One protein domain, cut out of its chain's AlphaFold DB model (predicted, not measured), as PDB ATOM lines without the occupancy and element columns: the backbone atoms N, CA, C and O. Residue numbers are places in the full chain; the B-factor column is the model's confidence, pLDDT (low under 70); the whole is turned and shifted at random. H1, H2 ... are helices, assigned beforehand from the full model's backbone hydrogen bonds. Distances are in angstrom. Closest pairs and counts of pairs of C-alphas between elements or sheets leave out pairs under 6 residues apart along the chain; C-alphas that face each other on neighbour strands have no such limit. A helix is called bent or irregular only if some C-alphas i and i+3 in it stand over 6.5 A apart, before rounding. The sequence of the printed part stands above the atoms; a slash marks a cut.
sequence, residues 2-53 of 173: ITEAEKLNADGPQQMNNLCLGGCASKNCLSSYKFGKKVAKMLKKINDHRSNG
ATOM      1  N   ILE A   2     -54.776   9.748 -39.220       81.94
ATOM      2  CA  ILE A   2     -55.371   9.385 -37.911       81.94
ATOM      3  C   ILE A   2     -54.538   8.317 -37.176       81.94
ATOM      4  O   ILE A   2     -54.000   8.593 -36.110       81.94
ATOM      5  N   THR A   3     -54.269   7.181 -37.820       86.44
ATOM      6  CA  THR A   3     -53.476   6.074 -37.247       86.44
ATOM      7  C   THR A   3     -52.042   6.464 -36.860       86.44
ATOM      8  O   THR A   3     -51.477   5.958 -35.894       86.44
ATOM      9  N   GLU A   4     -51.422   7.386 -37.601       85.94
ATOM     10  CA  GLU A   4     -50.074   7.877 -37.288       85.94
ATOM     11  C   GLU A   4     -50.078   8.827 -36.079       85.94
ATOM     12  O   GLU A   4     -49.126   8.825 -35.299       85.94
ATOM     13  N   ALA A   5     -51.137   9.628 -35.915       87.62
ATOM     14  CA  ALA A   5     -51.307  10.505 -34.758       87.62
ATOM     15  C   ALA A   5     -51.597   9.687 -33.496       87.62
ATOM     16  O   ALA A   5     -50.989   9.934 -32.457       87.62
ATOM     17  N   GLU A   6     -52.454   8.673 -33.607       91.06
ATOM     18  CA  GLU A   6     -52.755   7.733 -32.523       91.06
ATOM     19  C   GLU A   6     -51.498   6.999 -32.054       91.06
ATOM     20  O   GLU A   6     -51.238   6.922 -30.855       91.06
ATOM     21  N   LYS A   7     -50.659   6.543 -32.991       90.19
ATOM     22  CA  LYS A   7     -49.377   5.907 -32.666       90.19
ATOM     23  C   LYS A   7     -48.415   6.857 -31.944       90.19
ATOM     24  O   LYS A   7     -47.811   6.469 -30.953       90.19
ATOM     25  N   LEU A   8     -48.292   8.109 -32.398       88.88
ATOM     26  CA  LEU A   8     -47.469   9.113 -31.706       88.88
ATOM     27  C   LEU A   8     -47.991   9.422 -30.297       88.88
ATOM     28  O   LEU A   8     -47.190   9.652 -29.393       88.88
ATOM     29  N   ASN A   9     -49.310   9.416 -30.109       89.31
ATOM     30  CA  ASN A   9     -49.927   9.612 -28.802       89.31
ATOM     31  C   ASN A   9     -49.652   8.421 -27.867       89.31
ATOM     32  O   ASN A   9     -49.306   8.616 -26.704       89.31
ATOM     33  N   ALA A  10     -49.719   7.194 -28.396       91.00
ATOM     34  CA  ALA A  10     -49.387   5.972 -27.665       91.00
ATOM     35  C   ALA A  10     -47.905   5.904 -27.245       91.00
ATOM     36  O   ALA A  10     -47.597   5.418 -26.160       91.00
ATOM     37  N   ASP A  11     -46.991   6.443 -28.060       88.44
ATOM     38  CA  ASP A  11     -45.552   6.509 -27.756       88.44
ATOM     39  C   ASP A  11     -45.200   7.602 -26.711       88.44
ATOM     40  O   ASP A  11     -44.103   7.606 -26.141       88.44
ATOM     41  N   GLY A  12     -46.113   8.545 -26.442       85.75
ATOM     42  CA  GLY A  12     -45.902   9.710 -25.571       85.75
ATOM     43  C   GLY A  12     -45.462   9.381 -24.134       85.75
ATOM     44  O   GLY A  12     -44.444   9.919 -23.685       85.75
ATOM     45  N   PRO A  13     -46.145   8.472 -23.414       88.19
ATOM     46  CA  PRO A  13     -45.755   8.068 -22.061       88.19
ATOM     47  C   PRO A  13     -44.329   7.505 -21.983       88.19
ATOM     48  O   PRO A  13     -43.576   7.829 -21.066       88.19
ATOM     49  N   GLN A  14     -43.910   6.722 -22.984       84.69
ATOM     50  CA  GLN A  14     -42.550   6.182 -23.047       84.69
ATOM     51  C   GLN A  14     -41.504   7.294 -23.227       84.69
ATOM     52  O   GLN A  14     -40.424   7.233 -22.640       84.69
ATOM     53  N   GLN A  15     -41.815   8.333 -24.006       82.75
ATOM     54  CA  GLN A  15     -40.931   9.490 -24.177       82.75
ATOM     55  C   GLN A  15     -40.843  10.343 -22.909       82.75
ATOM     56  O   GLN A  15     -39.779  10.885 -22.614       82.75
ATOM     57  N   MET A  16     -41.923  10.415 -22.130       80.50
ATOM     58  CA  MET A  16     -41.958  11.140 -20.861       80.50
ATOM     59  C   MET A  16     -41.073  10.475 -19.793       80.50
ATOM     60  O   MET A  16     -40.384  11.167 -19.048       80.50
ATOM     61  N   ASN A  17     -40.970   9.140 -19.802       82.25
ATOM     62  CA  ASN A  17     -40.052   8.380 -18.936       82.25
ATOM     63  C   ASN A  17     -38.558   8.643 -19.231       82.25
ATOM     64  O   ASN A  17     -37.691   8.407 -18.378       82.25
ATOM     65  N   ASN A  18     -38.245   9.152 -20.429       78.62
ATOM     66  CA  ASN A  18     -36.895   9.565 -20.811       78.62
ATOM     67  C   ASN A  18     -36.543  10.979 -20.331       78.62
ATOM     68  O   ASN A  18     -35.397  11.394 -20.497       78.62
ATOM     69  N   LEU A  19     -37.482  11.718 -19.736       80.88
ATOM     70  CA  LEU A  19     -37.221  13.037 -19.169       80.88
ATOM     71  C   LEU A  19     -36.649  12.927 -17.744       80.88
ATOM     72  O   LEU A  19     -36.808  11.926 -17.041       80.88
ATOM     73  N   CYS A  20     -35.931  13.959 -17.320       80.06
ATOM     74  CA  CYS A  20     -35.382  14.128 -15.980       80.06
ATOM     75  C   CYS A  20     -35.488  15.601 -15.551       80.06
ATOM     76  O   CYS A  20     -35.987  16.437 -16.306       80.06
ATOM     77  N   LEU A  21     -35.059  15.912 -14.320       78.44
ATOM     78  CA  LEU A  21     -35.086  17.272 -13.756       78.44
ATOM     79  C   LEU A  21     -36.469  17.936 -13.885       78.44
ATOM     80  O   LEU A  21     -36.597  19.026 -14.432       78.44
ATOM     81  N   GLY A  22     -37.527  17.231 -13.469       73.69
ATOM     82  CA  GLY A  22     -38.899  17.749 -13.551       73.69
ATOM     83  C   GLY A  22     -39.422  17.977 -14.976       73.69
ATOM     84  O   GLY A  22     -40.412  18.678 -15.144       73.69
ATOM     85  N   GLY A  23     -38.776  17.408 -16.001       72.94
ATOM     86  CA  GLY A  23     -39.159  17.572 -17.407       72.94
ATOM     87  C   GLY A  23     -38.282  18.550 -18.194       72.94
ATOM     88  O   GLY A  23     -38.445  18.661 -19.406       72.94
ATOM     89  N   CYS A  24     -37.332  19.231 -17.542       71.12
ATOM     90  CA  CYS A  24     -36.482  20.238 -18.183       71.12
ATOM     91  C   CYS A  24     -35.337  19.649 -19.023       71.12
ATOM     92  O   CYS A  24     -34.780  20.346 -19.869       71.12
ATOM     93  N   ALA A  25     -34.971  18.382 -18.807       71.56
ATOM     94  CA  ALA A  25     -33.886  17.726 -19.531       71.56
ATOM     95  C   ALA A  25     -34.280  16.313 -19.976       71.56
ATOM     96  O   ALA A  25     -35.128  15.667 -19.367       71.56
ATOM     97  N   SER A  26     -33.657  15.827 -21.051       80.81
ATOM     98  CA  SER A  26     -33.844  14.458 -21.542       80.81
ATOM     99  C   SER A  26     -32.599  13.621 -21.280       80.81
ATOM    100  O   SER A  26     -31.482  14.062 -21.533       80.81
ATOM    101  N   LYS A  27     -32.803  12.375 -20.848       80.69
ATOM    102  CA  LYS A  27     -31.761  11.345 -20.746       80.69
ATOM    103  C   LYS A  27     -31.219  10.944 -22.123       80.69
ATOM    104  O   LYS A  27     -30.097  10.470 -22.217       80.69
ATOM    105  N   ASN A  28     -32.009  11.148 -23.182       81.12
ATOM    106  CA  ASN A  28     -31.666  10.837 -24.569       81.12
ATOM    107  C   ASN A  28     -32.077  11.994 -25.500       81.12
ATOM    108  O   ASN A  28     -33.072  11.925 -26.228       81.12
ATOM    109  N   CYS A  29     -31.290  13.075 -25.503       77.00
ATOM    110  CA  CYS A  29     -31.590  14.310 -26.240       77.00
ATOM    111  C   CYS A  29     -31.905  14.084 -27.729       77.00
ATOM    112  O   CYS A  29     -32.849  14.664 -28.266       77.00
ATOM    113  N   LEU A  30     -31.149  13.205 -28.400       82.88
ATOM    114  CA  LEU A  30     -31.311  12.957 -29.835       82.88
ATOM    115  C   LEU A  30     -32.655  12.293 -30.173       82.88
ATOM    116  O   LEU A  30     -33.276  12.632 -31.185       82.88
ATOM    117  N   SER A  31     -33.111  11.337 -29.357       81.25
ATOM    118  CA  SER A  31     -34.387  10.650 -29.583       81.25
ATOM    119  C   SER A  31     -35.570  11.548 -29.237       81.25
ATOM    120  O   SER A  31     -36.518  11.601 -30.018       81.25
ATOM    121  N   SER A  32     -35.483  12.317 -28.144       83.69
ATOM    122  CA  SER A  32     -36.513  13.294 -27.768       83.69
ATOM    123  C   SER A  32     -36.673  14.383 -28.829       83.69
ATOM    124  O   SER A  32     -37.796  14.701 -29.213       83.69
ATOM    125  N   TYR A  33     -35.568  14.885 -29.391       86.12
ATOM    126  CA  TYR A  33     -35.615  15.828 -30.512       86.12
ATOM    127  C   TYR A  33     -36.287  15.215 -31.752       86.12
ATOM    128  O   TYR A  33     -37.171  15.830 -32.354       86.12
ATOM    129  N   LYS A  34     -35.916  13.982 -32.134       88.44
ATOM    130  CA  LYS A  34     -36.531  13.278 -33.276       88.44
ATOM    131  C   LYS A  34     -38.032  13.061 -33.072       88.44
ATOM    132  O   LYS A  34     -38.792  13.225 -34.026       88.44
ATOM    133  N   PHE A  35     -38.454  12.714 -31.859       89.62
ATOM    134  CA  PHE A  35     -39.861  12.536 -31.510       89.62
ATOM    135  C   PHE A  35     -40.629  13.863 -31.547       89.62
ATOM    136  O   PHE A  35     -41.605  13.976 -32.286       89.62
ATOM    137  N   GLY A  36     -40.134  14.904 -30.868       89.06
ATOM    138  CA  GLY A  36     -40.745  16.237 -30.886       89.06
ATOM    139  C   GLY A  36     -40.878  16.804 -32.303       89.06
ATOM    140  O   GLY A  36     -41.921  17.344 -32.669       89.06
ATOM    141  N   LYS A  37     -39.877  16.578 -33.165       92.75
ATOM    142  CA  LYS A  37     -39.934  16.956 -34.585       92.75
ATOM    143  C   LYS A  37     -41.033  16.217 -35.358       92.75
ATOM    144  O   LYS A  37     -41.623  16.804 -36.265       92.75
ATOM    145  N   LYS A  38     -41.312  14.947 -35.041       92.81
ATOM    146  CA  LYS A  38     -42.427  14.193 -35.646       92.81
ATOM    147  C   LYS A  38     -43.777  14.743 -35.186       92.81
ATOM    148  O   LYS A  38     -44.627  14.987 -36.038       92.81
ATOM    149  N   VAL A  39     -43.934  15.012 -33.890       92.69
ATOM    150  CA  VAL A  39     -45.154  15.605 -33.315       92.69
ATOM    151  C   VAL A  39     -45.447  16.971 -33.941       92.69
ATOM    152  O   VAL A  39     -46.544  17.186 -34.449       92.69
ATOM    153  N   ALA A  40     -44.452  17.859 -34.015       94.25
ATOM    154  CA  ALA A  40     -44.609  19.187 -34.615       94.25
ATOM    155  C   ALA A  40     -45.017  19.126 -36.098       94.25
ATOM    156  O   ALA A  40     -45.899  19.862 -36.540       94.25
ATOM    157  N   LYS A  41     -44.415  18.215 -36.879       94.44
ATOM    158  CA  LYS A  41     -44.806  17.994 -38.282       94.44
ATOM    159  C   LYS A  41     -46.235  17.471 -38.411       94.44
ATOM    160  O   LYS A  41     -46.934  17.862 -39.341       94.44
ATOM    161  N   MET A  42     -46.650  16.582 -37.511       92.44
ATOM    162  CA  MET A  42     -47.988  16.003 -37.537       92.44
ATOM    163  C   MET A  42     -49.059  17.031 -37.181       92.44
ATOM    164  O   MET A  42     -50.050  17.148 -37.895       92.44
ATOM    165  N   LEU A  43     -48.814  17.837 -36.146       92.38
ATOM    166  CA  LEU A  43     -49.666  18.969 -35.776       92.38
ATOM    167  C   LEU A  43     -49.841  19.946 -36.936       92.38
ATOM    168  O   LEU A  43     -50.961  20.357 -37.227       92.38
ATOM    169  N   LYS A  44     -48.749  20.263 -37.643       92.44
ATOM    170  CA  LYS A  44     -48.817  21.111 -38.834       92.44
ATOM    171  C   LYS A  44     -49.721  20.500 -39.909       92.44
ATOM    172  O   LYS A  44     -50.632  21.172 -40.367       92.44
ATOM    173  N   LYS A  45     -49.543  19.216 -40.244       89.00
ATOM    174  CA  LYS A  45     -50.398  18.521 -41.226       89.00
ATOM    175  C   LYS A  45     -51.879  18.516 -40.833       89.00
ATOM    176  O   LYS A  45     -52.724  18.694 -41.702       89.00
ATOM    177  N   ILE A  46     -52.187  18.306 -39.551       88.00
ATOM    178  CA  ILE A  46     -53.564  18.323 -39.040       88.00
ATOM    179  C   ILE A  46     -54.169  19.723 -39.183       88.00
ATOM    180  O   ILE A  46     -55.294  19.845 -39.660       88.00
ATOM    181  N   ASN A  47     -53.424  20.770 -38.819       86.31
ATOM    182  CA  ASN A  47     -53.883  22.150 -38.981       86.31
ATOM    183  C   ASN A  47     -54.083  22.521 -40.453       86.31
ATOM    184  O   ASN A  47     -55.122  23.086 -40.775       86.31
ATOM    185  N   ASP A  48     -53.158  22.137 -41.336       87.31
ATOM    186  CA  ASP A  48     -53.275  22.382 -42.778       87.31
ATOM    187  C   ASP A  48     -54.506  21.655 -43.363       87.31
ATOM    188  O   ASP A  48     -55.234  22.207 -44.181       87.31
ATOM    189  N   HIS A  49     -54.793  20.421 -42.929       83.00
ATOM    190  CA  HIS A  49     -56.022  19.716 -43.322       83.00
ATOM    191  C   HIS A  49     -57.288  20.360 -42.750       83.00
ATOM    192  O   HIS A  49     -58.313  20.392 -43.425       83.00
ATOM    193  N   ARG A  50     -57.231  20.883 -41.521       79.94
ATOM    194  CA  ARG A  50     -58.356  21.584 -40.896       79.94
ATOM    195  C   ARG A  50     -58.665  22.904 -41.602       79.94
ATOM    196  O   ARG A  50     -59.837  23.228 -41.738       79.94
ATOM    197  N   SER A  51     -57.649  23.650 -42.039       79.56
ATOM    198  CA  SER A  51     -57.829  24.917 -42.760       79.56
ATOM    199  C   SER A  51     -58.222  24.724 -44.222       79.56
ATOM    200  O   SER A  51     -58.927  25.563 -44.769       79.56
ATOM    201  N   ASN A  52     -57.766  23.638 -44.854       77.56
ATOM    202  CA  ASN A  52     -58.009  23.386 -46.277       77.56
ATOM    203  C   ASN A  52     -59.244  22.513 -46.536       77.56
ATOM    204  O   ASN A  52     -59.640  22.344 -47.688       77.56
ATOM    205  N   GLY A  53     -59.827  21.909 -45.502       69.19
ATOM    206  CA  GLY A  53     -61.041  21.117 -45.642       69.19
ATOM    207  C   GLY A  53     -62.278  22.006 -45.749       69.19
ATOM    208  O   GLY A  53     -62.546  22.815 -44.862       69.19
TER     209      GLY A  53
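AT A GLANCE: This is residues 2 to 53 of the 173 residues of the protein "NB-ARC domain-containing protein" of Gossypium gossypioides (UniProt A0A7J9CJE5). The model is a long helical hairpin: H1 runs one way, a looping link turns the chain round, and the longer H2 runs back beside H1 and on past its beginning. The far part of H2, with residues 47 to 53 standing free, sticks out at one end of the rod, and the link with Leu 21 makes the other end. The printed part has 52 residues with two named helices, H1 then H2, and no named strand; the class is all helix. The whole is loose, with a radius of gyration of the C-alphas of 12.9 A, and the C-alphas span 41 by 17 by 17 A.

HOW THE PARTS SIT: H1, residues 2 to 16, and H2, residues 29 to 52, form a helical hairpin. They only just touch, with 3 pairs of C-alphas within 8 A, and H2 does so with residues 32 to 42 alone. The closest C-alphas are those of Gln 15 and Ser 32, 6.8 A apart. The two helices run opposite ways at a shallow tilt of 31 degrees, centre to centre 11.6 A. In the link, residues 19 to 20 pair with residues 25 to 26, antiparallel, as strands do. In H2 every O i to N i+4 pair is within hydrogen-bond range; in H1 9 of 11 are.

IN THESE COORDINATES: H1 begins at C-alpha 2, (-55.371, 9.385, -37.911), and measures 21.8 A from first to last C-alpha. It is only just irregular: C-alphas 10 and 13 are 7.0 A apart. H2 begins at C-alpha 29, (-31.590, 14.310, -26.240), and ends at C-alpha 52, (-58.009, 23.386, -46.277), 34.4 A away.

THE WHOLE: The two C-alphas farthest apart are those of Leu 21 and Gly 53, 41.3 A. The printed part has no cut. The link from H1 to H2, residues 17 to 28, is long. The mean pLDDT of the printed part is 84.6, and residue 53 alone is under 70.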